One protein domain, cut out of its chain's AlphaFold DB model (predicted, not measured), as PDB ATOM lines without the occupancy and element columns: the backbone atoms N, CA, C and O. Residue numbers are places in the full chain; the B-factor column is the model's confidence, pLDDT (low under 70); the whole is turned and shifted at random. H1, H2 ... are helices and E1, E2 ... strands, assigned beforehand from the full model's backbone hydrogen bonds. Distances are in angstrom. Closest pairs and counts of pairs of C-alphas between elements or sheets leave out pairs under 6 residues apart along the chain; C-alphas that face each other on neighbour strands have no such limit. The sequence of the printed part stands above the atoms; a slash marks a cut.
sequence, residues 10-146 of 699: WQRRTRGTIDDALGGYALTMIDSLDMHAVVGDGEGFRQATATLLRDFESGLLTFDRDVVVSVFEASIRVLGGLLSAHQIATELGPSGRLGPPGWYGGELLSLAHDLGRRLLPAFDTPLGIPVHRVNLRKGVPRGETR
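This is residues 10 to 146 of the 699 residues of the protein "alpha-1,2-Mannosidase" of Ectocarpus siliculosus (UniProt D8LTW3). A long helical hairpin, H5 and H6 side by side, makes one layer along the longest axis; the short helices H1, H2 and H3 follow one another along H5, and H4 folds back slantwise across the same side of the hairpin. A small two-stranded sheet, E1 and E2, packs at the end of the hairpin where H5 begins and H6 ends. The printed part has 137 residues, with six named helices and two named strands in the order H1 H2 H3 H4 E1 H5 H6 E2; the sheet is antiparallel and the class is mostly helix. It is compact, with a radius of gyration of the C-alphas of 16.0 A, and elongated, spanning 51 by 33 by 26 A.

H1 is residues 16 to 21, starting at C-alpha 16 (30.235, -57.332, -25.446). H2 is residues 27 to 31 and H3 residues 35 to 38. H4, residues 42 to 57, is 22.3 A long. E1 is residues 68 to 70. H5, residues 71 to 95, is 34.7 A long, from C-alpha 71 (32.829, -49.785, -12.229), with a kink of 27 degrees near residue 89. H6, residues 107 to 123, is 25.4 A long, with a kink of 28 degrees near residue 117. E2, residues 133 to 135, ends at C-alpha 135 (25.486, -55.398, -10.496).

H5 is the hub, touching three helices. H5 and H6 form a helical hairpin, opposite ways at a shallow tilt of 25 degrees; their closest C-alphas, Leu 79 and Ala 112, are 5.4 A apart. H2 touches residues 77 to 82 of H5, closest at the C-alphas of Asp 31 and Gly 81, 5.2 A. H1 only just touches H5, with 3 pairs of C-alphas within 8 A, closest at Ala 21 and Glu 73, 5.3 A. H3 and H4 touch only at the corner, closest at the C-alphas of His 36 and Phe 45, 5.1 A. H4 and H5 are near each other, with 12 pairs of C-alphas within 10 A. E1 and E2 are antiparallel at 147 degrees, with N 69 and O 134 2.9 A apart, within hydrogen-bond range. In H2 and H4 every O i to N i+4 pair is within range; in H5 18 of 21 are, in H6 10 of 13, and in H1 0 of 2, beside 2 of 3 O i to N i+3 pairs, while H3 is too short for such a pair.

The C-alphas farthest apart, those of Gly 96 and Gly 143, are 50.9 A apart. The printed part has no cut, and its one long link joins H5 to H6. Mean pLDDT of the printed part is 90.0; residues 92 to 99 are under 70.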
ATOM      1  N   TRP A  10      21.086 -51.089 -23.957       82.44
ATOM      2  CA  TRP A  10      21.800 -51.747 -22.849       82.44
ATOM      3  C   TRP A  10      21.435 -53.231 -22.654       82.44
ATOM      4  O   TRP A  10      22.224 -53.985 -22.086       82.44
ATOM      5  N   GLN A  11      20.244 -53.633 -23.114       83.94
ATOM      6  CA  GLN A  11      19.702 -54.991 -23.042       83.94
ATOM      7  C   GLN A  11      20.330 -55.948 -24.061       83.94
ATOM      8  O   GLN A  11      20.379 -57.148 -23.807       83.94
ATOM      9  N   ARG A  12      20.779 -55.442 -25.219       83.19
ATOM     10  CA  ARG A  12      21.243 -56.290 -26.330       83.19
ATOM     11  C   ARG A  12      22.733 -56.619 -26.272       83.19
ATOM     12  O   ARG A  12      23.125 -57.606 -26.883       83.19
ATOM     13  N   ARG A  13      23.537 -55.804 -25.568       80.38
ATOM     14  CA  ARG A  13      24.995 -55.981 -25.365       80.38
ATOM     15  C   ARG A  13      25.729 -56.376 -26.660       80.38
ATOM     16  O   ARG A  13      26.526 -57.315 -26.685       80.38
ATOM     17  N   THR A  14      25.427 -55.682 -27.759       79.94
ATOM     18  CA  THR A  14      25.886 -56.045 -29.109       79.94
ATOM     19  C   THR A  14      27.390 -55.872 -29.313       79.94
ATOM     20  O   THR A  14      27.918 -56.394 -30.292       79.94
ATOM     21  N   ARG A  15      28.087 -55.178 -28.403       79.94
ATOM     22  CA  ARG A  15      29.547 -54.983 -28.410       79.94
ATOM     23  C   ARG A  15      30.270 -55.656 -27.238       79.94
ATOM     24  O   ARG A  15      31.399 -55.292 -26.917       79.94
ATOM     25  N   GLY A  16      29.638 -56.633 -26.585       83.38
ATOM     26  CA  GLY A  16      30.235 -57.332 -25.446       83.38
ATOM     27  C   GLY A  16      30.540 -56.374 -24.290       83.38
ATOM     28  O   GLY A  16      29.674 -55.597 -23.893       83.38
ATOM     29  N   THR A  17      31.768 -56.412 -23.769       78.94
ATOM     30  CA  THR A  17      32.195 -55.611 -22.605       78.94
ATOM     31  C   THR A  17      32.223 -54.103 -22.856       78.94
ATOM     32  O   THR A  17      32.116 -53.346 -21.899       78.94
ATOM     33  N   ILE A  18      32.280 -53.635 -24.110       80.25
ATOM     34  CA  ILE A  18      32.150 -52.197 -24.436       80.25
ATOM     35  C   ILE A  18      30.772 -51.662 -24.010       80.25
ATOM     36  O   ILE A  18      30.625 -50.501 -23.634       80.25
ATOM     37  N   ASP A  19      29.745 -52.515 -24.019       87.19
ATOM     38  CA  ASP A  19      28.411 -52.149 -23.549       87.19
ATOM     39  C   ASP A  19      28.241 -52.348 -22.024       87.19
ATOM     40  O   ASP A  19      27.146 -52.133 -21.500       87.19
ATOM     41  N   ASP A  20      29.300 -52.690 -21.276       89.00
ATOM     42  CA  ASP A  20      29.288 -52.651 -19.804       89.00
ATOM     43  C   ASP A  20      29.296 -51.198 -19.275       89.00
ATOM     44  O   ASP A  20      28.879 -50.968 -18.140       89.00
ATOM     45  N   ALA A  21      29.631 -50.209 -20.115       87.62
ATOM     46  CA  ALA A  21      29.332 -48.788 -19.893       87.62
ATOM     47  C   ALA A  21      27.823 -48.456 -19.995       87.62
ATOM     48  O   ALA A  21      27.396 -47.347 -19.690       87.62
ATOM     49  N   LEU A  22      26.973 -49.397 -20.433       89.69
ATOM     50  CA  LEU A  22      25.528 -49.196 -20.558       89.69
ATOM     51  C   LEU A  22      24.773 -49.837 -19.387       89.69
ATOM     52  O   LEU A  22      24.221 -50.936 -19.492       89.69
ATOM     53  N   GLY A  23      24.644 -49.097 -18.286       89.69
ATOM     54  CA  GLY A  23      23.648 -49.380 -17.241       89.69
ATOM     55  C   GLY A  23      22.257 -48.807 -17.534       89.69
ATOM     56  O   GLY A  23      21.378 -48.901 -16.688       89.69
ATOM     57  N   GLY A  24      22.049 -48.229 -18.728       88.00
ATOM     58  CA  GLY A  24      20.786 -47.662 -19.226       88.00
ATOM     59  C   GLY A  24      20.134 -46.642 -18.291       88.00
ATOM     60  O   GLY A  24      18.948 -46.736 -17.984       88.00
ATOM     61  N   TYR A  25      20.954 -45.682 -17.889       90.69
ATOM     62  CA  TYR A  25      20.670 -44.434 -17.179       90.69
ATOM     63  C   TYR A  25      20.824 -43.233 -18.140       90.69
ATOM     64  O   TYR A  25      21.302 -42.180 -17.754       90.69
ATOM     65  N   ALA A  26      20.508 -43.427 -19.429       90.75
ATOM     66  CA  ALA A  26      20.730 -42.451 -20.506       90.75
ATOM     67  C   ALA A  26      22.189 -41.939 -20.624       90.75
ATOM     68  O   ALA A  26      22.408 -40.735 -20.680       90.75
ATOM     69  N   LEU A  27      23.173 -42.855 -20.711       92.25
ATOM     70  CA  LEU A  27      24.626 -42.568 -20.689       92.25
ATOM     71  C   LEU A  27      25.024 -41.242 -21.363       92.25
ATOM     72  O   LEU A  27      25.440 -40.328 -20.668       92.25
ATOM     73  N   THR A  28      24.840 -41.114 -22.683       90.38
ATOM     74  CA  THR A  28      25.256 -39.927 -23.453       90.38
ATOM     75  C   THR A  28      24.655 -38.620 -22.937       90.38
ATOM     76  O   THR A  28      25.301 -37.588 -23.035       90.38
ATOM     77  N   MET A  29      23.440 -38.654 -22.386       90.69
ATOM     78  CA  MET A  29      22.777 -37.466 -21.847       90.69
ATOM     79  C   MET A  29      23.404 -37.002 -20.527       90.69
ATOM     80  O   MET A  29      23.412 -35.804 -20.267       90.69
ATOM     81  N   ILE A  30      23.911 -37.930 -19.708       95.00
ATOM     82  CA  ILE A  30      24.657 -37.606 -18.484       95.00
ATOM     83  C   ILE A  30      26.078 -37.159 -18.847       95.00
ATOM     84  O   ILE A  30      26.490 -36.086 -18.414       95.00
ATOM     85  N   ASP A  31      26.764 -37.922 -19.709       94.06
ATOM     86  CA  ASP A  31      28.137 -37.654 -20.180       94.06
ATOM     87  C   ASP A  31      28.263 -36.250 -20.807       94.06
ATOM     88  O   ASP A  31      29.244 -35.547 -20.609       94.06
ATOM     89  N   SER A  32      27.252 -35.792 -21.554       91.38
ATOM     90  CA  SER A  32      27.279 -34.473 -22.202       91.38
ATOM     91  C   SER A  32      26.483 -33.383 -21.476       91.38
ATOM     92  O   SER A  32      26.178 -32.356 -22.091       91.38
ATOM     93  N   LEU A  33      26.060 -33.588 -20.221       90.44
ATOM     94  CA  LEU A  33      25.175 -32.632 -19.540       90.44
ATOM     95  C   LEU A  33      25.884 -31.297 -19.269       90.44
ATOM     96  O   LEU A  33      25.324 -30.230 -19.516       90.44
ATOM     97  N   ASP A  34      27.133 -31.359 -18.813       86.00
ATOM     98  CA  ASP A  34      27.990 -30.199 -18.546       86.00
ATOM     99  C   ASP A  34      28.319 -29.370 -19.804       86.00
ATOM    100  O   ASP A  34      28.475 -28.151 -19.715       86.00
ATOM    101  N   MET A  35      28.343 -29.990 -20.987       82.25
ATOM    102  CA  MET A  35      28.692 -29.347 -22.254       82.25
ATOM    103  C   MET A  35      27.720 -28.213 -22.607       82.25
ATOM    104  O   MET A  35      28.136 -27.196 -23.162       82.25
ATOM    105  N   HIS A  36      26.446 -28.312 -22.204       82.88
ATOM    106  CA  HIS A  36      25.507 -27.189 -22.305       82.88
ATOM    107  C   HIS A  36      25.978 -25.966 -21.504       82.88
ATOM    108  O   HIS A  36      25.845 -24.836 -21.971       82.88
ATOM    109  N   ALA A  37      26.557 -26.156 -20.316       78.31
ATOM    110  CA  ALA A  37      27.125 -25.055 -19.546       78.31
ATOM    111  C   ALA A  37      28.434 -24.543 -20.166       78.31
ATOM    112  O   ALA A  37      28.611 -23.326 -20.237       78.31
ATOM    113  N   VAL A  38      29.295 -25.438 -20.679       76.06
ATOM    114  CA  VAL A  38      30.541 -25.076 -21.385       76.06
ATOM    115  C   VAL A  38      30.268 -24.135 -22.552       76.06
ATOM    116  O   VAL A  38      30.878 -23.074 -22.644       76.06
ATOM    117  N   VAL A  39      29.284 -24.449 -23.397       75.75
ATOM    118  CA  VAL A  39      28.951 -23.598 -24.549       75.75
ATOM    119  C   VAL A  39      28.045 -22.410 -24.223       75.75
ATOM    120  O   VAL A  39      27.608 -21.707 -25.134       75.75
ATOM    121  N   GLY A  40      27.709 -22.176 -22.950       75.06
ATOM    122  CA  GLY A  40      26.800 -21.105 -22.540       75.06
ATOM    123  C   GLY A  40      25.374 -21.270 -23.084       75.06
ATOM    124  O   GLY A  40      24.785 -20.303 -23.579       75.06
ATOM    125  N   ASP A  41      24.837 -22.489 -23.036       78.00
ATOM    126  CA  ASP A  41      23.442 -22.868 -23.288       78.00
ATOM    127  C   ASP A  41      22.739 -23.225 -21.964       78.00
ATOM    128  O   ASP A  41      22.416 -24.374 -21.661       78.00
ATOM    129  N   GLY A  42      22.502 -22.203 -21.137       81.75
ATOM    130  CA  GLY A  42      21.843 -22.386 -19.843       81.75
ATOM    131  C   GLY A  42      20.400 -22.898 -19.941       81.75
ATOM    132  O   GLY A  42      19.927 -23.528 -19.003       81.75
ATOM    133  N   GLU A  43      19.684 -22.651 -21.045       83.50
ATOM    134  CA  GLU A  43      18.328 -23.190 -21.235       83.50
ATOM    135  C   GLU A  43      18.369 -24.685 -21.555       83.50
ATOM    136  O   GLU A  43      17.681 -25.452 -20.883       83.50
ATOM    137  N   GLY A  44      19.220 -25.124 -22.491       85.25
ATOM    138  CA  GLY A  44      19.420 -26.548 -22.760       85.25
ATOM    139  C   GLY A  44      19.893 -27.309 -21.522       85.25
ATOM    140  O   GLY A  44      19.332 -28.357 -21.211       85.25
ATOM    141  N   PHE A  45      20.811 -26.733 -20.735       85.69
ATOM    142  CA  PHE A  45      21.251 -27.303 -19.457       85.69
ATOM    143  C   PHE A  45      20.082 -27.556 -18.487       85.69
ATOM    144  O   PHE A  45      19.956 -28.652 -17.931       85.69
ATOM    145  N   ARG A  46      19.184 -26.573 -18.317       89.56
ATOM    146  CA  ARG A  46      17.979 -26.707 -17.479       89.56
ATOM    147  C   ARG A  46      17.000 -27.740 -18.032       89.56
ATOM    148  O   ARG A  46      16.511 -28.567 -17.269       89.56
ATOM    149  N   GLN A  47      16.714 -27.710 -19.334       91.12
ATOM    150  CA  GLN A  47      15.768 -28.631 -19.978       91.12
ATOM    151  C   GLN A  47      16.251 -30.086 -19.934       91.12
ATOM    152  O   GLN A  47      15.456 -30.992 -19.661       91.12
ATOM    153  N   ALA A  48      17.549 -30.307 -20.159       92.44
ATOM    154  CA  ALA A  48      18.192 -31.605 -20.031       92.44
ATOM    155  C   ALA A  48      18.155 -32.080 -18.571       92.44
ATOM    156  O   ALA A  48      17.634 -33.161 -18.305       92.44
ATOM    157  N   THR A  49      18.578 -31.247 -17.614       93.75
ATOM    158  CA  THR A  49      18.518 -31.568 -16.175       93.75
ATOM    159  C   THR A  49      17.096 -31.932 -15.734       93.75
ATOM    160  O   THR A  49      16.879 -33.003 -15.175       93.75
ATOM    161  N   ALA A  50      16.097 -31.103 -16.051       93.25
ATOM    162  CA  ALA A  50      14.699 -31.359 -15.695       93.25
ATOM    163  C   ALA A  50      14.133 -32.627 -16.361       93.25
ATOM    164  O   ALA A  50      13.306 -33.320 -15.770       93.25
ATOM    165  N   THR A  51      14.581 -32.955 -17.577       95.12
ATOM    166  CA  THR A  51      14.212 -34.205 -18.255       95.12
ATOM    167  C   THR A  51      14.837 -35.416 -17.588       95.12
ATOM    168  O   THR A  51      14.113 -36.358 -17.284       95.12
ATOM    169  N   LEU A  52      16.131 -35.363 -17.276       95.62
ATOM    170  CA  LEU A  52      16.830 -36.426 -16.562       95.62
ATOM    171  C   LEU A  52      16.148 -36.718 -15.216       95.62
ATOM    172  O   LEU A  52      15.789 -37.859 -14.942       95.62
ATOM    173  N   LEU A  53      15.901 -35.679 -14.411       96.25
ATOM    174  CA  LEU A  53      15.290 -35.808 -13.087       96.25
ATOM    175  C   LEU A  53      13.866 -36.376 -13.143       96.25
ATOM    176  O   LEU A  53      13.567 -37.317 -12.412       96.25
ATOM    177  N   ARG A  54      13.010 -35.880 -14.045       96.50
ATOM    178  CA  ARG A  54      11.646 -36.403 -14.251       96.50
ATOM    179  C   ARG A  54      11.652 -37.860 -14.728       96.50
ATOM    180  O   ARG A  54      10.795 -38.655 -14.339       96.50
ATOM    181  N   ASP A  55      12.603 -38.227 -15.579       95.88
ATOM    182  CA  ASP A  55      12.704 -39.587 -16.101       95.88
ATOM    183  C   ASP A  55      13.228 -40.558 -15.013       95.88
ATOM    184  O   ASP A  55      12.806 -41.713 -14.976       95.88
ATOM    185  N   PHE A  56      14.038 -40.090 -14.051       96.44
ATOM    186  CA  PHE A  56      14.340 -40.827 -12.810       96.44
ATOM    187  C   PHE A  56      13.144 -40.895 -11.839       96.44
ATOM    188  O   PHE A  56      12.844 -41.966 -11.318       96.44
ATOM    189  N   GLU A  57      12.426 -39.789 -11.616       95.25
ATOM    190  CA  GLU A  57      11.258 -39.719 -10.717       95.25
ATOM    191  C   GLU A  57      10.116 -40.642 -11.177       95.25
ATOM    192  O   GLU A  57       9.495 -41.337 -10.372       95.25
ATOM    193  N   SER A  58       9.875 -40.708 -12.488       95.75
ATOM    194  CA  SER A  58       8.896 -41.617 -13.099       95.75
ATOM    195  C   SER A  58       9.348 -43.084 -13.162       95.75
ATOM    196  O   SER A  58       8.561 -43.948 -13.549       95.75
ATOM    197  N   GLY A  59      10.600 -43.384 -12.795       92.94
ATOM    198  CA  GLY A  59      11.184 -44.725 -12.858       92.94
ATOM    199  C   GLY A  59      11.522 -45.218 -14.271       92.94
ATOM    200  O   GLY A  59      11.835 -46.399 -14.438       92.94
ATOM    201  N   LEU A  60      11.475 -44.345 -15.288       91.12
ATOM    202  CA  LEU A  60      11.946 -44.649 -16.645       91.12
ATOM    203  C   LEU A  60      13.470 -44.862 -16.662       91.12
ATOM    204  O   LEU A  60      13.972 -45.765 -17.335       91.12
ATOM    205  N   LEU A  61      14.192 -44.060 -15.877       94.81
ATOM    206  CA  LEU A  61      15.595 -44.247 -15.529       94.81
ATOM    207  C   LEU A  61      15.699 -44.692 -14.067       94.81
ATOM    208  O   LEU A  61      14.945 -44.248 -13.207       94.81
ATOM    209  N   THR A  62      16.633 -45.594 -13.774       94.88
ATOM    210  CA  THR A  62      16.909 -46.031 -12.401       94.88
ATOM    211  C   THR A  62      18.267 -46.714 -12.309       94.88
ATOM    212  O   THR A  62      18.651 -47.471 -13.208       94.88
ATOM    213  N   PHE A  63      18.973 -46.480 -11.201       97.19
ATOM    214  CA  PHE A  63      20.139 -47.272 -10.816       97.19
ATOM    215  C   PHE A  63      19.754 -48.528 -10.022       97.19
ATOM    216  O   PHE A  63      20.555 -49.456  -9.950       97.19
ATOM    217  N   ASP A  64      18.535 -48.639  -9.478       96.25
ATOM    218  CA  ASP A  64      18.064 -49.912  -8.923       96.25
ATOM    219  C   ASP A  64      17.686 -50.877 -10.042       96.25
ATOM    220  O   ASP A  64      16.520 -51.034 -10.414       96.25
ATOM    221  N   ARG A  65      18.700 -51.535 -10.603       93.94
ATOM    222  CA  ARG A  65      18.511 -52.432 -11.729       93.94
ATOM    223  C   ARG A  65      19.426 -53.640 -11.689       93.94
ATOM    224  O   ARG A  65      20.610 -53.560 -11.382       93.94
ATOM    225  N   ASP A  66      18.849 -54.777 -12.060       95.00
ATOM    226  CA  ASP A  66      19.551 -56.046 -12.216       95.00
ATOM    227  C   ASP A  66      20.358 -56.058 -13.525       95.00
ATOM    228  O   ASP A  66      20.000 -56.706 -14.505       95.00
ATOM    229  N   VAL A  67      21.413 -55.248 -13.559       93.75
ATOM    230  CA  VAL A  67      22.308 -55.065 -14.702       93.75
ATOM    231  C   VAL A  67      23.742 -54.988 -14.198       93.75
ATOM    232  O   VAL A  67      24.010 -54.326 -13.197       93.75
ATOM    233  N   VAL A  68      24.657 -55.674 -14.884       94.81
ATOM    234  CA  VAL A  68      26.098 -55.584 -14.617       94.81
ATOM    235  C   VAL A  68      26.687 -54.438 -15.436       94.81
ATOM    236  O   VAL A  68      26.415 -54.327 -16.638       94.81
ATOM    237  N   VAL A  69      27.478 -53.592 -14.781       96.62
ATOM    238  CA  VAL A  69      28.194 -52.464 -15.388       96.62
ATOM    239  C   VAL A  69      29.679 -52.509 -15.040       96.62
ATOM    240  O   VAL A  69      30.065 -53.121 -14.040       96.62
ATOM    241  N   SER A  70      30.495 -51.843 -15.855       96.44
ATOM    242  CA  SER A  70      31.886 -51.533 -15.523       96.44
ATOM    243  C   SER A  70      31.920 -50.460 -14.434       96.44
ATOM    244  O   SER A  70      31.234 -49.445 -14.538       96.44
ATOM    245  N   VAL A  71      32.695 -50.698 -13.376       97.38
ATOM    246  CA  VAL A  71      32.829 -49.785 -12.229       97.38
ATOM    247  C   VAL A  71      33.600 -48.529 -12.634       97.38
ATOM    248  O   VAL A  71      33.212 -47.431 -12.247       97.38
ATOM    249  N   PHE A  72      34.630 -48.697 -13.466       96.62
ATOM    250  CA  PHE A  72      35.426 -47.628 -14.074       96.62
ATOM    251  C   PHE A  72      34.557 -46.721 -14.959       96.62
ATOM    252  O   PHE A  72      34.359 -45.556 -14.630       96.62
ATOM    253  N   GLU A  73      33.921 -47.280 -15.997       96.25
ATOM    254  CA  GLU A  73      33.099 -46.512 -16.954       96.25
ATOM    255  C   GLU A  73      31.912 -45.810 -16.277       96.25
ATOM    256  O   GLU A  73      31.559 -44.690 -16.632       96.25
ATOM    257  N   ALA A  74      31.275 -46.459 -15.294       97.56
ATOM    258  CA  ALA A  74      30.180 -45.850 -14.544       97.56
ATOM    259  C   ALA A  74      30.656 -44.745 -13.583       97.56
ATOM    260  O   ALA A  74      29.857 -43.882 -13.227       97.56
ATOM    261  N   SER A  75      31.923 -44.765 -13.159       97.81
ATOM    262  CA  SER A  75      32.489 -43.695 -12.336       97.81
ATOM    263  C   SER A  75      32.787 -42.480 -13.204       97.81
ATOM    264  O   SER A  75      32.119 -41.463 -13.043       97.81
ATOM    265  N   ILE A  76      33.682 -42.611 -14.181       95.69
ATOM    266  CA  ILE A  76      34.154 -41.465 -14.969       95.69
ATOM    267  C   ILE A  76      32.999 -40.779 -15.726       95.69
ATOM    268  O   ILE A  76      32.757 -39.600 -15.514       95.69
ATOM    269  N   ARG A  77      32.156 -41.534 -16.451       96.00
ATOM    270  CA  ARG A  77      31.079 -40.974 -17.299       96.00
ATOM    271  C   ARG A  77      29.828 -40.519 -16.553       96.00
ATOM    272  O   ARG A  77      29.165 -39.540 -16.885       96.00
ATOM    273  N   VAL A  78      29.389 -41.333 -15.591       97.81
ATOM    274  CA  VAL A  78      28.040 -41.195 -15.010       97.81
ATOM    275  C   VAL A  78      28.109 -40.507 -13.663       97.81
ATOM    276  O   VAL A  78      27.343 -39.579 -13.409       97.81
ATOM    277  N   LEU A  79      29.027 -40.940 -12.797       98.19
ATOM    278  CA  LEU A  79      29.264 -40.256 -11.536       98.19
ATOM    279  C   LEU A  79      29.955 -38.904 -11.781       98.19
ATOM    280  O   LEU A  79      29.495 -37.912 -11.219       98.19
ATOM    281  N   GLY A  80      30.955 -38.839 -12.669       96.31
ATOM    282  CA  GLY A  80      31.593 -37.592 -13.106       96.31
ATOM    283  C   GLY A  80      30.589 -36.583 -13.669       96.31
ATOM    284  O   GLY A  80      30.416 -35.509 -13.086       96.31
ATOM    285  N   GLY A  81      29.831 -36.954 -14.705       96.06
ATOM    286  CA  GLY A  81      28.822 -36.081 -15.316       96.06
ATOM    287  C   GLY A  81      27.747 -35.578 -14.346       96.06
ATOM    288  O   GLY A  81      27.397 -34.395 -14.370       96.06
ATOM    289  N   LEU A  82      27.258 -36.424 -13.427       98.00
ATOM    290  CA  LEU A  82      26.305 -35.998 -12.388       98.00
ATOM    291  C   LEU A  82      26.924 -35.029 -11.370       98.00
ATOM    292  O   LEU A  82      26.269 -34.060 -10.977       98.00
ATOM    293  N   LEU A  83      28.163 -35.278 -10.932       96.56
ATOM    294  CA  LEU A  83      28.863 -34.430  -9.964       96.56
ATOM    295  C   LEU A  83      29.234 -33.075 -10.570       96.56
ATOM    296  O   LEU A  83      28.949 -32.043  -9.958       96.56
ATOM    297  N   SER A  84      29.798 -33.061 -11.780       92.62
ATOM    298  CA  SER A  84      30.140 -31.824 -12.482       92.62
ATOM    299  C   SER A  84      28.889 -30.992 -12.767       92.62
ATOM    300  O   SER A  84      28.825 -29.827 -12.371       92.62
ATOM    301  N   ALA A  85      27.828 -31.595 -13.320       92.62
ATOM    302  CA  ALA A  85      26.562 -30.898 -13.531       92.62
ATOM    303  C   ALA A  85      25.945 -30.383 -12.212       92.62
ATOM    304  O   ALA A  85      25.412 -29.272 -12.186       92.62
ATOM    305  N   HIS A  86      26.063 -31.116 -11.096       93.81
ATOM    306  CA  HIS A  86      25.657 -30.612  -9.780       93.81
ATOM    307  C   HIS A  86      26.472 -29.384  -9.341       93.81
ATOM    308  O   HIS A  86      25.871 -28.395  -8.910       93.81
ATOM    309  N   GLN A  87      27.805 -29.415  -9.442       89.19
ATOM    310  CA  GLN A  87      28.655 -28.273  -9.082       89.19
ATOM    311  C   GLN A  87      28.358 -27.056  -9.962       89.19
ATOM    312  O   GLN A  87      28.114 -25.968  -9.448       89.19
ATOM    313  N   ILE A  88      28.275 -27.252 -11.279       85.62
ATOM    314  CA  ILE A  88      27.888 -26.241 -12.270       85.62
ATOM    315  C   ILE A  88      26.542 -25.601 -11.900       85.62
ATOM    316  O   ILE A  88      26.440 -24.377 -11.787       85.62
ATOM    317  N   ALA A  89      25.506 -26.409 -11.659       87.50
ATOM    318  CA  ALA A  89      24.175 -25.915 -11.320       87.50
ATOM    319  C   ALA A  89      24.146 -25.146  -9.982       87.50
ATOM    320  O   ALA A  89      23.414 -24.162  -9.859       87.50
ATOM    321  N   THR A  90      24.967 -25.554  -9.009       85.62
ATOM    322  CA  THR A  90      25.000 -24.988  -7.649       85.62
ATOM    323  C   THR A  90      25.874 -23.732  -7.544       85.62
ATOM    324  O   THR A  90      25.455 -22.746  -6.941       85.62
ATOM    325  N   GLU A  91      27.070 -23.729  -8.139       76.25
ATOM    326  CA  GLU A  91      28.033 -22.618  -8.062       76.25
ATOM    327  C   GLU A  91      27.755 -21.537  -9.121       76.25
ATOM    328  O   GLU A  91      27.912 -20.346  -8.842       76.25
ATOM    329  N   LEU A  92      27.284 -21.915 -10.318       67.44
ATOM    330  CA  LEU A  92      27.037 -20.979 -11.426       67.44
ATOM    331  C   LEU A  92      25.551 -20.643 -11.619       67.44
ATOM    332  O   LEU A  92      25.243 -19.597 -12.197       67.44
ATOM    333  N   GLY A  93      24.624 -21.448 -11.091       61.69
ATOM    334  CA  GLY A  93      23.193 -21.121 -11.041       61.69
ATOM    335  C   GLY A  93      22.896 -19.745 -10.421       61.69
ATOM    336  O   GLY A  93      22.238 -18.933 -11.074       61.69
ATOM    337  N   PRO A  94      23.432 -19.410  -9.228       60.22
ATOM    338  CA  PRO A  94      23.221 -18.111  -8.579       60.22
ATOM    339  C   PRO A  94      23.724 -16.898  -9.376       60.22
ATOM    340  O   PRO A  94      23.260 -15.787  -9.137       60.22
ATOM    341  N   SER A  95      24.630 -17.088 -10.345       62.56
ATOM    342  CA  SER A  95      25.114 -16.007 -11.220       62.56
ATOM    343  C   SER A  95      24.089 -15.552 -12.273       62.56
ATOM    344  O   SER A  95      24.377 -14.660 -13.069       62.56
ATOM    345  N   GLY A  96      22.919 -16.200 -12.344       59.28
ATOM    346  CA  GLY A  96      21.880 -15.949 -13.346       59.28
ATOM    347  C   GLY A  96      22.196 -16.510 -14.738       59.28
ATOM    348  O   GLY A  96      21.307 -16.586 -15.583       59.28
ATOM    349  N   ARG A  97      23.440 -16.953 -14.986       62.47
ATOM    350  CA  ARG A  97      23.897 -17.467 -16.291       62.47
ATOM    351  C   ARG A  97      23.272 -18.815 -16.664       62.47
ATOM    352  O   ARG A  97      23.050 -19.071 -17.843       62.47
ATOM    353  N   LEU A  98      22.971 -19.657 -15.670       68.31
ATOM    354  CA  LEU A  98      22.404 -21.000 -15.869       68.31
ATOM    355  C   LEU A  98      20.958 -21.159 -15.388       68.31
ATOM    356  O   LEU A  98      20.358 -22.198 -15.639       68.31
ATOM    357  N   GLY A  99      20.355 -20.147 -14.763       67.81
ATOM    358  CA  GLY A  99      18.950 -20.185 -14.350       67.81
ATOM    359  C   GLY A  99      18.595 -19.123 -13.308       67.81
ATOM    360  O   GLY A  99      19.491 -18.470 -12.773       67.81
ATOM    361  N   PRO A 100      17.298 -18.929 -13.012       72.94
ATOM    362  CA  PRO A 100      16.869 -18.072 -11.911       72.94
ATOM    363  C   PRO A 100      17.259 -18.700 -10.557       72.94
ATOM    364  O   PRO A 100      17.205 -19.923 -10.431       72.94
ATOM    365  N   PRO A 101      17.624 -17.919  -9.524       73.00
ATOM    366  CA  PRO A 101      17.966 -18.465  -8.209       73.00
ATOM    367  C   PRO A 101      16.901 -19.435  -7.671       73.00
ATOM    368  O   PRO A 101      15.711 -19.129  -7.698       73.00
ATOM    369  N   GLY A 102      17.337 -20.601  -7.184       78.81
ATOM    370  CA  GLY A 102      16.446 -21.655  -6.679       78.81
ATOM    371  C   GLY A 102      15.864 -22.604  -7.738       78.81
ATOM    372  O   GLY A 102      15.001 -23.402  -7.395       78.81
ATOM    373  N   TRP A 103      16.318 -22.556  -8.998       85.12
ATOM    374  CA  TRP A 103      15.857 -23.479 -10.053       85.12
ATOM    375  C   TRP A 103      16.267 -24.951  -9.856       85.12
ATOM    376  O   TRP A 103      15.699 -25.822 -10.511       85.12
ATOM    377  N   TYR A 104      17.252 -25.219  -8.996       91.00
ATOM    378  CA  TYR A 104      17.868 -26.529  -8.782       91.00
ATOM    379  C   TYR A 104      17.970 -26.837  -7.283       91.00
ATOM    380  O   TYR A 104      18.404 -25.976  -6.513       91.00
ATOM    381  N   GLY A 105      17.568 -28.045  -6.872       90.25
ATOM    382  CA  GLY A 105      17.480 -28.472  -5.472       90.25
ATOM    383  C   GLY A 105      18.613 -29.388  -4.997       90.25
ATOM    384  O   GLY A 105      18.627 -29.776  -3.830       90.25
ATOM    385  N   GLY A 106      19.572 -29.729  -5.865       94.06
ATOM    386  CA  GLY A 106      20.681 -30.640  -5.546       94.06
ATOM    387  C   GLY A 106      20.427 -32.103  -5.927       94.06
ATOM    388  O   GLY A 106      21.180 -32.987  -5.528       94.06
ATOM    389  N   GLU A 107      19.392 -32.379  -6.716       96.81
ATOM    390  CA  GLU A 107      18.909 -33.723  -7.032       96.81
ATOM    391  C   GLU A 107      19.951 -34.593  -7.760       96.81
ATOM    392  O   GLU A 107      20.012 -35.799  -7.514       96.81
ATOM    393  N   LEU A 108      20.828 -34.006  -8.591       97.75
ATOM    394  CA  LEU A 108      21.896 -34.762  -9.265       97.75
ATOM    395  C   LEU A 108      22.945 -35.283  -8.267       97.75
ATOM    396  O   LEU A 108      23.504 -36.352  -8.497       97.75
ATOM    397  N   LEU A 109      23.170 -34.604  -7.131       98.31
ATOM    398  CA  LEU A 109      24.044 -35.115  -6.065       98.31
ATOM    399  C   LEU A 109      23.405 -36.310  -5.345       98.31
ATOM    400  O   LEU A 109      24.102 -37.260  -4.998       98.31
ATOM    401  N   SER A 110      22.082 -36.303  -5.168       98.19
ATOM    402  CA  SER A 110      21.349 -37.459  -4.635       98.19
ATOM    403  C   SER A 110      21.453 -38.672  -5.569       98.19
ATOM    404  O   SER A 110      21.672 -39.789  -5.098       98.19
ATOM    405  N   LEU A 111      21.367 -38.453  -6.887       98.50
ATOM    406  CA  LEU A 111      21.591 -39.488  -7.904       98.50
ATOM    407  C   LEU A 111      23.048 -39.983  -7.917       98.50
ATOM    408  O   LEU A 111      23.278 -41.193  -7.915       98.50
ATOM    409  N   ALA A 112      24.024 -39.073  -7.862       98.69
ATOM    410  CA  ALA A 112      25.448 -39.394  -7.760       98.69
ATOM    411  C   ALA A 112      25.750 -40.244  -6.513       98.69
ATOM    412  O   ALA A 112      26.461 -41.244  -6.588       98.69
ATOM    413  N   HIS A 113      25.152 -39.897  -5.372       98.69
ATOM    414  CA  HIS A 113      25.298 -40.644  -4.128       98.69
ATOM    415  C   HIS A 113      24.663 -42.043  -4.200       98.69
ATOM    416  O   HIS A 113      25.297 -43.006  -3.772       98.69
ATOM    417  N   ASP A 114      23.464 -42.202  -4.777       98.56
ATOM    418  CA  ASP A 114      22.862 -43.532  -4.981       98.56
ATOM    419  C   ASP A 114      23.721 -44.412  -5.907       98.56
ATOM    420  O   ASP A 114      24.004 -45.564  -5.569       98.56
ATOM    421  N   LEU A 115      24.217 -43.865  -7.025       98.62
ATOM    422  CA  LEU A 115      25.135 -44.583  -7.911       98.62
ATOM    423  C   LEU A 115      26.426 -44.974  -7.179       98.62
ATOM    424  O   LEU A 115      26.783 -46.151  -7.165       98.62
ATOM    425  N   GLY A 116      27.089 -44.029  -6.507       98.44
ATOM    426  CA  GLY A 116      28.312 -44.287  -5.745       98.44
ATOM    427  C   GLY A 116      28.136 -45.416  -4.725       98.44
ATOM    428  O   GLY A 116      28.978 -46.313  -4.637       98.44
ATOM    429  N   ARG A 117      27.009 -45.452  -3.997       98.62
ATOM    430  CA  ARG A 117      26.700 -46.532  -3.035       98.62
ATOM    431  C   ARG A 117      26.546 -47.904  -3.690       98.62
ATOM    432  O   ARG A 117      26.822 -48.911  -3.040       98.62
ATOM    433  N   ARG A 118      26.134 -47.962  -4.959       98.50
ATOM    434  CA  ARG A 118      26.036 -49.201  -5.755       98.50
ATOM    435  C   ARG A 118      27.377 -49.634  -6.344       98.50
ATOM    436  O   ARG A 118      27.554 -50.823  -6.597       98.50
ATOM    437  N   LEU A 119      28.314 -48.700  -6.526       98.56
ATOM    438  CA  LEU A 119      29.685 -48.973  -6.970       98.56
ATOM    439  C   LEU A 119      30.608 -49.396  -5.811       98.56
ATOM    440  O   LEU A 119      31.433 -50.287  -5.998       98.56
ATOM    441  N   LEU A 120      30.425 -48.845  -4.601       98.25
ATOM    442  CA  LEU A 120      31.222 -49.161  -3.399       98.25
ATOM    443  C   LEU A 120      31.479 -50.663  -3.131       98.25
ATOM    444  O   LEU A 120      32.615 -50.994  -2.792       98.25
ATOM    445  N   PRO A 121      30.514 -51.597  -3.302       97.88
ATOM    446  CA  PRO A 121      30.754 -53.031  -3.118       97.88
ATOM    447  C   PRO A 121      31.892 -53.604  -3.969       97.88
ATOM    448  O   PRO A 121      32.438 -54.647  -3.619       97.88
ATOM    449  N   ALA A 122      32.276 -52.948  -5.070       97.38
ATOM    450  CA  ALA A 122      33.407 -53.376  -5.884       97.38
ATOM    451  C   ALA A 122      34.753 -53.292  -5.142       97.38
ATOM    452  O   ALA A 122      35.651 -54.080  -5.435       97.38
ATOM    453  N   PHE A 123      34.874 -52.377  -4.173       97.31
ATOM    454  CA  PHE A 123      36.075 -52.126  -3.369       97.31
ATOM    455  C   PHE A 123      36.181 -53.039  -2.135       97.31
ATOM    456  O   PHE A 123      37.207 -53.017  -1.451       97.31
ATOM    457  N   ASP A 124      35.162 -53.865  -1.850       93.88
ATOM    458  CA  ASP A 124      35.187 -54.862  -0.770       93.88
ATOM    459  C   ASP A 124      36.037 -56.085  -1.167       93.88
ATOM    460  O   ASP A 124      35.573 -57.204  -1.410       93.88
ATOM    461  N   THR A 125      37.339 -55.834  -1.302       92.94
ATOM    462  CA  THR A 125      38.368 -56.840  -1.562       92.94
ATOM    463  C   THR A 125      39.429 -56.795  -0.459       92.94
ATOM    464  O   THR A 125      39.624 -55.754   0.176       92.94
ATOM    465  N   PRO A 126      40.175 -57.895  -0.221       91.62
ATOM    466  CA  PRO A 126      41.174 -57.945   0.853       91.62
ATOM    467  C   PRO A 126      42.241 -56.842   0.789       91.62
ATOM    468  O   PRO A 126      42.805 -56.487   1.820       91.62
ATOM    469  N   LEU A 127      42.508 -56.305  -0.407       94.06
ATOM    470  CA  LEU A 127      43.494 -55.248  -0.650       94.06
ATOM    471  C   LEU A 127      42.868 -53.867  -0.904       94.06
ATOM    472  O   LEU A 127      43.602 -52.894  -0.996       94.06
ATOM    473  N   GLY A 128      41.543 -53.761  -1.049       95.19
ATOM    474  CA  GLY A 128      40.869 -52.530  -1.485       95.19
ATOM    475  C   GLY A 128      41.004 -52.210  -2.980       95.19
ATOM    476  O   GLY A 128      40.390 -51.257  -3.442       95.19
ATOM    477  N   ILE A 129      41.757 -53.008  -3.747       97.19
ATOM    478  CA  ILE A 129      41.796 -52.943  -5.217       97.19
ATOM    479  C   ILE A 129      40.420 -53.398  -5.738       97.19
ATOM    480  O   ILE A 129      40.041 -54.538  -5.439       97.19
ATOM    481  N   PRO A 130      39.662 -52.564  -6.471       96.94
ATOM    482  CA  PRO A 130      38.298 -52.898  -6.853       96.94
ATOM    483  C   PRO A 130      38.232 -53.972  -7.940       96.94
ATOM    484  O   PRO A 130      39.147 -54.139  -8.750       96.94
ATOM    485  N   VAL A 131      37.114 -54.698  -7.976       95.50
ATOM    486  CA  VAL A 131      36.761 -55.546  -9.124       95.50
ATOM    487  C   VAL A 131      36.242 -54.695 -10.282       95.50
ATOM    488  O   VAL A 131      35.601 -53.668 -10.070       95.50
ATOM    489  N   HIS A 132      36.449 -55.154 -11.517       92.94
ATOM    490  CA  HIS A 132      36.023 -54.423 -12.715       92.94
ATOM    491  C   HIS A 132      34.513 -54.174 -12.817       92.94
ATOM    492  O   HIS A 132      34.104 -53.205 -13.456       92.94
ATOM    493  N   ARG A 133      33.673 -55.069 -12.276       95.19
ATOM    494  CA  ARG A 133      32.233 -55.090 -12.568       95.19
ATOM    495  C   ARG A 133      31.365 -55.304 -11.340       95.19
ATOM    496  O   ARG A 133      31.671 -56.112 -10.465       95.19
ATOM    497  N   VAL A 134      30.226 -54.621 -11.334       96.81
ATOM    498  CA  VAL A 134      29.231 -54.678 -10.261       96.81
ATOM    499  C   VAL A 134      27.824 -54.744 -10.851       96.81
ATOM    500  O   VAL A 134      27.554 -54.175 -11.908       96.81
ATOM    501  N   ASN A 135      26.911 -55.457 -10.191       97.50
ATOM    502  CA  ASN A 135      25.486 -55.398 -10.496       97.50
ATOM    503  C   ASN A 135      24.844 -54.271  -9.677       97.50
ATOM    504  O   ASN A 135      24.901 -54.312  -8.446       97.50
ATOM    505  N   LEU A 136      24.202 -53.302 -10.334       97.25
ATOM    506  CA  LEU A 136      23.708 -52.086  -9.668       97.25
ATOM    507  C   LEU A 136      22.635 -52.338  -8.585       97.25
ATOM    508  O   LEU A 136      22.424 -51.489  -7.719       97.25
ATOM    509  N   ARG A 137      21.974 -53.503  -8.593       96.75
ATOM    510  CA  ARG A 137      21.038 -53.942  -7.541       96.75
ATOM    511  C   ARG A 137      21.647 -54.947  -6.559       96.75
ATOM    512  O   ARG A 137      21.275 -54.957  -5.390       96.75
ATOM    513  N   LYS A 138      22.519 -55.846  -7.029       97.31
ATOM    514  CA  LYS A 138      22.971 -57.036  -6.275       97.31
ATOM    515  C   LYS A 138      24.409 -56.958  -5.747       97.31
ATOM    516  O   LYS A 138      24.833 -57.889  -5.067       97.31
ATOM    517  N   GLY A 139      25.160 -55.902  -6.059       97.06
ATOM    518  CA  GLY A 139      26.588 -55.815  -5.751       97.06
ATOM    519  C   GLY A 139      27.436 -56.710  -6.664       97.06
ATOM    520  O   GLY A 139      27.062 -56.985  -7.805       97.06
ATOM    521  N   VAL A 140      28.602 -57.153  -6.192       96.81
ATOM    522  CA  VAL A 140      29.552 -57.929  -7.010       96.81
ATOM    523  C   VAL A 140      28.960 -59.297  -7.408       96.81
ATOM    524  O   VAL A 140      28.548 -60.061  -6.528       96.81
ATOM    525  N   PRO A 141      28.918 -59.654  -8.709       94.69
ATOM    526  CA  PRO A 141      28.422 -60.956  -9.154       94.69
ATOM    527  C   PRO A 141      29.204 -62.140  -8.561       94.69
ATOM    528  O   PRO A 141      30.421 -62.097  -8.372       94.69
ATOM    529  N   ARG A 142      28.513 -63.259  -8.299       92.44
ATOM    530  CA  ARG A 142      29.177 -64.492  -7.841       92.44
ATOM    531  C   ARG A 142      30.099 -65.029  -8.933       92.44
ATOM    532  O   ARG A 142      29.631 -65.357 -10.016       92.44
ATOM    533  N   GLY A 143      31.380 -65.184  -8.602       89.25
ATOM    534  CA  GLY A 143      32.397 -65.650  -9.545       89.25
ATOM    535  C   GLY A 143      32.961 -64.557 -10.456       89.25
ATOM    536  O   GLY A 143      33.699 -64.894 -11.375       89.25
ATOM    537  N   GLU A 144      32.647 -63.279 -10.208       91.69
ATOM    538  CA  GLU A 144      33.296 -62.165 -10.904       91.69
ATOM    539  C   GLU A 144      34.820 -62.226 -10.722       91.69
ATOM    540  O   GLU A 144      35.319 -62.602  -9.651       91.69
ATOM    541  N   THR A 145      35.566 -61.870 -11.772       91.06
ATOM    542  CA  THR A 145      37.025 -61.851 -11.673       91.06
ATOM    543  C   THR A 145      37.483 -60.738 -10.733       91.06
ATOM    544  O   THR A 145      36.863 -59.680 -10.628       91.06
ATOM    545  N   ARG A 146      38.592 -60.987 -10.034       90.88
ATOM    546  CA  ARG A 146      39.303 -59.961  -9.259       90.88
ATOM    547  C   ARG A 146      40.519 -59.419 -10.002       90.88
ATOM    548  O   ARG A 146      41.252 -58.618  -9.436       90.88
TER     549      ARG A 146